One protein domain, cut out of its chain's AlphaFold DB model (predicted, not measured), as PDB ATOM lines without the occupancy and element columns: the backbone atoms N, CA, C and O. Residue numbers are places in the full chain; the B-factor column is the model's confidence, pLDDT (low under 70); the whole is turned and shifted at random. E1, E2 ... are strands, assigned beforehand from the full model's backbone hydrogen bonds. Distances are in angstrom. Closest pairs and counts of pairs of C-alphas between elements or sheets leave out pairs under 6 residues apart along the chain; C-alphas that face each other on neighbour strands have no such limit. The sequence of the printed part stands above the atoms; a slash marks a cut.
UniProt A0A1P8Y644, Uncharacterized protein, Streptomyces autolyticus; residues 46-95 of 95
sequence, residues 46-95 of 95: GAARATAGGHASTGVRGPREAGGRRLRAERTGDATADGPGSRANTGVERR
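This is residues 46 to 95 of the 95 residues of an uncharacterized protein of Streptomyces autolyticus (UniProt A0A1P8Y644). The domain is a thin, flat V made by a chain wound in two stacked turns: E5, E6 and E7 of the second turn are stacked on E1, E2 and E3 of the first. One arm of the V holds E1 and E2 with E5 and E6, the other holds E3 and E7 with E4, and E4 belongs to the stretch that leads from the first turn to the second. The printed part has 50 residues with no named helix and seven named strands, E1 to E7 in order along the chain; 22 residues, under half, are in these strands, and the class is all strand. Three parallel sheets of two strands each have the orders E1 to E5, E2 to E6 and E3 to E7. The whole is only just compact, close to loose, with a radius of gyration of the C-alphas of 11.7 A and spans of 35 by 23 by 8 A.

E2, residues 55 to 57, is 6.6 A long, and its neighbour E6, residues 87 to 89, is 6.7 A. E1, residues 48 to 50, begins at C-alpha 48 at (93.395, -92.192, 29.553) and is 6.9 A long; E5, residues 79 to 81, is 6.8 A. E3, residues 60 to 62, is 6.6 A, and E7, residues 92 to 94, is 6.7 A and ends at C-alpha 94 at (95.160, -76.149, 38.443). E4, residues 71 to 74, is the longest strand, at 10.3 A.

E2 and E6 are parallel at 4 degrees, with N 56 and O 87 at 2.9 A, within hydrogen-bond range. E1 and E5 are parallel at 5 degrees, with N 50 and O 80 at 2.9 A. The closest C-alphas of E1 and E2 are those of Ala 50 and Ala 56, 5.1 A apart; those of E5 and E6 are Ala 81 and Ala 88, 5.2 A. E3 and E7 are parallel at 16 degrees, with N 62 and O 93 at 2.9 A. E2 and E3 meet only through their link, and so do E6 and E7. E4 pairs with no named strand; its C-alpha of Ala 73 is 6.1 A from that of Val 60 in E3, the closest of the two strands. E4 and E5 are apart.

The two C-alphas farthest apart are those of Ala 52 and Gly 68, 35.2 A. The printed part has no cut, and its last residue, Arg 95, is the chain's last. The link from E3 to E4 is short, the others tight, and no link is long. The mean pLDDT of the printed part is 85.6; residues 66 to 68 are under 70.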
ATOM      1  N   GLY A  46      94.034 -88.818  23.071       82.75
ATOM      2  CA  GLY A  46      93.328 -90.098  23.165       82.75
ATOM      3  C   GLY A  46      92.733 -90.349  24.554       82.75
ATOM      4  O   GLY A  46      92.694 -89.460  25.400       82.75
ATOM      5  N   ALA A  47      92.290 -91.582  24.805       88.88
ATOM      6  CA  ALA A  47      91.718 -91.962  26.095       88.88
ATOM      7  C   ALA A  47      92.800 -92.262  27.151       88.88
ATOM      8  O   ALA A  47      93.806 -92.909  26.855       88.88
ATOM      9  N   ALA A  48      92.561 -91.854  28.401       87.69
ATOM     10  CA  ALA A  48      93.395 -92.192  29.553       87.69
ATOM     11  C   ALA A  48      92.588 -92.964  30.601       87.69
ATOM     12  O   ALA A  48      91.485 -92.562  30.978       87.69
ATOM     13  N   ARG A  49      93.164 -94.049  31.129       88.12
ATOM     14  CA  ARG A  49      92.531 -94.871  32.163       88.12
ATOM     15  C   ARG A  49      93.464 -95.101  33.341       88.12
ATOM     16  O   ARG A  49      94.595 -95.541  33.163       88.12
ATOM     17  N   ALA A  50      92.953 -94.842  34.537       87.25
ATOM     18  CA  ALA A  50      93.598 -95.162  35.799       87.25
ATOM     19  C   ALA A  50      92.690 -96.076  36.628       87.25
ATOM     20  O   ALA A  50      91.466 -95.957  36.608       87.25
ATOM     21  N   THR A  51      93.290 -96.998  37.366       86.06
ATOM     22  CA  THR A  51      92.590 -97.892  38.293       86.06
ATOM     23  C   THR A  51      93.272 -97.834  39.658       86.06
ATOM     24  O   THR A  51      94.307 -97.182  39.812       86.06
ATOM     25  N   ALA A  52      92.684 -98.489  40.661       86.00
ATOM     26  CA  ALA A  52      93.226 -98.577  42.015       86.00
ATOM     27  C   ALA A  52      93.478 -97.210  42.692       86.00
ATOM     28  O   ALA A  52      94.462 -97.045  43.407       86.00
ATOM     29  N   GLY A  53      92.588 -96.230  42.485       85.75
ATOM     30  CA  GLY A  53      92.722 -94.913  43.129       85.75
ATOM     31  C   GLY A  53      93.610 -93.919  42.374       85.75
ATOM     32  O   GLY A  53      93.977 -92.881  42.922       85.75
ATOM     33  N   GLY A  54      94.005 -94.237  41.138       87.00
ATOM     34  CA  GLY A  54      94.915 -93.413  40.346       87.00
ATOM     35  C   GLY A  54      94.293 -92.145  39.745       87.00
ATOM     36  O   GLY A  54      93.106 -91.848  39.882       87.00
ATOM     37  N   HIS A  55      95.129 -91.394  39.028       88.56
ATOM     38  CA  HIS A  55      94.733 -90.177  38.322       88.56
ATOM     39  C   HIS A  55      94.838 -90.367  36.807       88.56
ATOM     40  O   HIS A  55      95.924 -90.636  36.297       88.56
ATOM     41  N   ALA A  56      93.731 -90.177  36.091       91.12
ATOM     42  CA  ALA A  56      93.703 -90.159  34.631       91.12
ATOM     43  C   ALA A  56      93.545 -88.719  34.126       91.12
ATOM     44  O   ALA A  56      92.651 -88.004  34.581       91.12
ATOM     45  N   SER A  57      94.389 -88.288  33.185       91.06
ATOM     46  CA  SER A  57      94.258 -86.971  32.553       91.06
ATOM     47  C   SER A  57      94.511 -87.041  31.054       91.06
ATOM     48  O   SER A  57      95.562 -87.517  30.636       91.06
ATOM     49  N   THR A  58      93.573 -86.522  30.269       90.56
ATOM     50  CA  THR A  58      93.710 -86.297  28.819       90.56
ATOM     51  C   THR A  58      93.805 -84.805  28.480       90.56
ATOM     52  O   THR A  58      94.086 -84.451  27.340       90.56
ATOM     53  N   GLY A  59      93.604 -83.917  29.462       88.62
ATOM     54  CA  GLY A  59      93.791 -82.469  29.333       88.62
ATOM     55  C   GLY A  59      95.096 -81.954  29.953       88.62
ATOM     56  O   GLY A  59      96.021 -82.721  30.227       88.62
ATOM     57  N   VAL A  60      95.176 -80.643  30.194       85.06
ATOM     58  CA  VAL A  60      96.387 -79.967  30.699       85.06
ATOM     59  C   VAL A  60      96.340 -79.819  32.218       85.06
ATOM     60  O   VAL A  60      95.330 -79.394  32.778       85.06
ATOM     61  N   ARG A  61      97.457 -80.101  32.897       85.38
ATOM     62  CA  ARG A  61      97.624 -79.850  34.334       85.38
ATOM     63  C   ARG A  61      98.748 -78.848  34.566       85.38
ATOM     64  O   ARG A  61      99.865 -79.068  34.109       85.38
ATOM     65  N   GLY A  62      98.468 -77.788  35.319       83.38
ATOM     66  CA  GLY A  62      99.434 -76.728  35.599       83.38
ATOM     67  C   GLY A  62      99.352 -76.171  37.025       83.38
ATOM     68  O   GLY A  62      98.432 -76.503  37.778       83.38
ATOM     69  N   PRO A  63     100.325 -75.337  37.423       80.88
ATOM     70  CA  PRO A  63     100.341 -74.696  38.733       80.88
ATOM     71  C   PRO A  63      99.225 -73.648  38.875       80.88
ATOM     72  O   PRO A  63      98.820 -72.990  37.908       80.88
ATOM     73  N   ARG A  64      98.727 -73.460  40.104       75.50
ATOM     74  CA  ARG A  64      97.719 -72.436  40.428       75.50
ATOM     75  C   ARG A  64      98.211 -71.023  40.111       75.50
ATOM     76  O   ARG A  64      97.464 -70.228  39.541       75.50
ATOM     77  N   GLU A  65      99.485 -70.752  40.367       70.25
ATOM     78  CA  GLU A  65     100.165 -69.510  39.996       70.25
ATOM     79  C   GLU A  65     100.810 -69.654  38.618       70.25
ATOM     80  O   GLU A  65     102.000 -69.908  38.470       70.25
ATOM     81  N   ALA A  66      99.997 -69.519  37.574       63.69
ATOM     82  CA  ALA A  66     100.465 -69.688  36.201       63.69
ATOM     83  C   ALA A  66     101.309 -68.507  35.683       63.69
ATOM     84  O   ALA A  66     101.696 -68.529  34.528       63.69
ATOM     85  N   GLY A  67     101.593 -67.467  36.482       64.31
ATOM     86  CA  GLY A  67     102.495 -66.371  36.085       64.31
ATOM     87  C   GLY A  67     102.151 -65.687  34.751       64.31
ATOM     88  O   GLY A  67     103.055 -65.186  34.085       64.31
ATOM     89  N   GLY A  68     100.868 -65.702  34.363       65.38
ATOM     90  CA  GLY A  68     100.414 -65.328  33.021       65.38
ATOM     91  C   GLY A  68     100.794 -66.375  31.976       65.38
ATOM     92  O   GLY A  68     101.529 -66.055  31.063       65.38
ATOM     93  N   ARG A  69     100.388 -67.633  32.158       72.50
ATOM     94  CA  ARG A  69     100.569 -68.737  31.207       72.50
ATOM     95  C   ARG A  69      99.190 -69.321  30.944       72.50
ATOM     96  O   ARG A  69      98.529 -69.758  31.898       72.50
ATOM     97  N   ARG A  70      98.707 -69.295  29.699       80.25
ATOM     98  CA  ARG A  70      97.398 -69.881  29.384       80.25
ATOM     99  C   ARG A  70      97.525 -71.392  29.266       80.25
ATOM    100  O   ARG A  70      98.459 -71.915  28.669       80.25
ATOM    101  N   LEU A  71      96.549 -72.084  29.839       86.50
ATOM    102  CA  LEU A  71      96.374 -73.523  29.696       86.50
ATOM    103  C   LEU A  71      95.122 -73.746  28.857       86.50
ATOM    104  O   LEU A  71      94.088 -73.127  29.124       86.50
ATOM    105  N   ARG A  72      95.204 -74.621  27.860       87.81
ATOM    106  CA  ARG A  72      94.092 -74.894  26.954       87.81
ATOM    107  C   ARG A  72      93.993 -76.384  26.650       87.81
ATOM    108  O   ARG A  72      94.989 -77.043  26.386       87.81
ATOM    109  N   ALA A  73      92.778 -76.908  26.686       88.50
ATOM    110  CA  ALA A  73      92.464 -78.274  26.299       88.50
ATOM    111  C   ALA A  73      91.440 -78.215  25.160       88.50
ATOM    112  O   ALA A  73      90.390 -77.591  25.317       88.50
ATOM    113  N   GLU A  74      91.755 -78.819  24.019       89.75
ATOM    114  CA  GLU A  74      90.894 -78.858  22.838       89.75
ATOM    115  C   GLU A  74      90.735 -80.291  22.341       89.75
ATOM    116  O   GLU A  74      91.721 -81.007  22.190       89.75
ATOM    117  N   ARG A  75      89.493 -80.696  22.039       88.50
ATOM    118  CA  ARG A  75      89.180 -82.027  21.484       88.50
ATOM    119  C   ARG A  75      89.870 -83.158  22.259       88.50
ATOM    120  O   ARG A  75      90.497 -84.037  21.679       88.50
ATOM    121  N   THR A  76      89.805 -83.095  23.585       89.69
ATOM    122  CA  THR A  76      90.433 -84.097  24.444       89.69
ATOM    123  C   THR A  76      89.556 -85.336  24.571       89.69
ATOM    124  O   THR A  76      88.332 -85.238  24.662       89.69
ATOM    125  N   GLY A  77      90.191 -86.506  24.555       88.00
ATOM    126  CA  GLY A  77      89.530 -87.799  24.703       88.00
ATOM    127  C   GLY A  77      89.120 -88.102  26.144       88.00
ATOM    128  O   GLY A  77      89.386 -87.332  27.070       88.00
ATOM    129  N   ASP A  78      88.488 -89.253  26.350       91.19
ATOM    130  CA  ASP A  78      87.925 -89.625  27.648       91.19
ATOM    131  C   ASP A  78      88.993 -89.909  28.710       91.19
ATOM    132  O   ASP A  78      89.967 -90.626  28.478       91.19
ATOM    133  N   ALA A  79      88.767 -89.402  29.922       90.31
ATOM    134  CA  ALA A  79      89.534 -89.769  31.105       90.31
ATOM    135  C   ALA A  79      88.645 -90.584  32.049       90.31
ATOM    136  O   ALA A  79      87.570 -90.132  32.442       90.31
ATOM    137  N   THR A  80      89.098 -91.768  32.456       90.94
ATOM    138  CA  THR A  80      88.385 -92.601  33.435       90.94
ATOM    139  C   THR A  80      89.315 -93.012  34.563       90.94
ATOM    140  O   THR A  80      90.421 -93.490  34.315       90.94
ATOM    141  N   ALA A  81      88.867 -92.846  35.805       90.06
ATOM    142  CA  ALA A  81      89.636 -93.219  36.982       90.06
ATOM    143  C   ALA A  81      88.745 -93.962  37.984       90.06
ATOM    144  O   ALA A  81      87.731 -93.420  38.419       90.06
ATOM    145  N   ASP A  82      89.133 -95.190  38.334       89.38
ATOM    146  CA  ASP A  82      88.354 -96.091  39.192       89.38
ATOM    147  C   ASP A  82      89.091 -96.442  40.498       89.38
ATOM    148  O   ASP A  82      90.265 -96.826  40.498       89.38
ATOM    149  N   GLY A  83      88.373 -96.372  41.624       91.38
ATOM    150  CA  GLY A  83      88.856 -96.718  42.970       91.38
ATOM    151  C   GLY A  83      88.875 -95.536  43.957       91.38
ATOM    152  O   GLY A  83      88.685 -94.388  43.548       91.38
ATOM    153  N   PRO A  84      89.094 -95.779  45.262       88.06
ATOM    154  CA  PRO A  84      89.076 -94.730  46.284       88.06
ATOM    155  C   PRO A  84      90.136 -93.651  46.030       88.06
ATOM    156  O   PRO A  84      91.295 -93.966  45.789       88.06
ATOM    157  N   GLY A  85      89.743 -92.377  46.094       91.00
ATOM    158  CA  GLY A  85      90.652 -91.245  45.856       91.00
ATOM    159  C   GLY A  85      90.952 -90.949  44.381       91.00
ATOM    160  O   GLY A  85      91.681 -89.998  44.105       91.00
ATOM    161  N   SER A  86      90.361 -91.706  43.451       91.12
ATOM    162  CA  SER A  86      90.571 -91.518  42.014       91.12
ATOM    163  C   SER A  86      90.133 -90.145  41.526       91.12
ATOM    164  O   SER A  86      89.135 -89.592  41.995       91.12
ATOM    165  N   ARG A  87      90.838 -89.624  40.515       89.25
ATOM    166  CA  ARG A  87      90.410 -88.427  39.776       89.25
ATOM    167  C   ARG A  87      90.617 -88.590  38.281       89.25
ATOM    168  O   ARG A  87      91.667 -89.047  37.836       89.25
ATOM    169  N   ALA A  88      89.629 -88.151  37.516       91.31
ATOM    170  CA  ALA A  88      89.681 -88.092  36.065       91.31
ATOM    171  C   ALA A  88      89.547 -86.636  35.607       91.31
ATOM    172  O   ALA A  88      88.703 -85.906  36.127       91.31
ATOM    173  N   ASN A  89      90.373 -86.215  34.648       91.56
ATOM    174  CA  ASN A  89      90.322 -84.871  34.082       91.56
ATOM    175  C   ASN A  89      90.532 -84.880  32.562       91.56
ATOM    176  O   ASN A  89      91.563 -85.325  32.067       91.56
ATOM    177  N   THR A  90      89.591 -84.308  31.823       90.12
ATOM    178  CA  THR A  90      89.721 -84.087  30.373       90.12
ATOM    179  C   THR A  90      90.037 -82.630  30.026       90.12
ATOM    180  O   THR A  90      90.393 -82.327  28.891       90.12
ATOM    181  N   GLY A  91      89.937 -81.715  30.998       89.38
ATOM    182  CA  GLY A  91      90.067 -80.272  30.804       89.38
ATOM    183  C   GLY A  91      91.345 -79.689  31.401       89.38
ATOM    184  O   GLY A  91      92.406 -80.310  31.398       89.38
ATOM    185  N   VAL A  92      91.251 -78.467  31.923       88.31
ATOM    186  CA  VAL A  92      92.373 -77.787  32.581       88.31
ATOM    187  C   VAL A  92      92.282 -77.973  34.092       88.31
ATOM    188  O   VAL A  92      91.317 -77.537  34.717       88.31
ATOM    189  N   GLU A  93      93.323 -78.546  34.692       89.00
ATOM    190  CA  GLU A  93      93.440 -78.699  36.143       89.00
ATOM    191  C   GLU A  93      94.561 -77.817  36.702       89.00
ATOM    192  O   GLU A  93      95.711 -77.872  36.260       89.00
ATOM    193  N   ARG A  94      94.224 -77.013  37.713       84.44
ATOM    194  CA  ARG A  94      95.160 -76.149  38.443       84.44
ATOM    195  C   ARG A  94      95.413 -76.753  39.824       84.44
ATOM    196  O   ARG A  94      94.445 -76.981  40.549       84.44
ATOM    197  N   ARG A  95      96.676 -76.987  40.192       76.88
ATOM    198  CA  ARG A  95      97.058 -77.473  41.532       76.88
ATOM    199  C   ARG A  95      97.880 -76.452  42.305       76.88
ATOM    200  O   ARG A  95      98.760 -75.820  41.676       76.88
TER     201      ARG A  95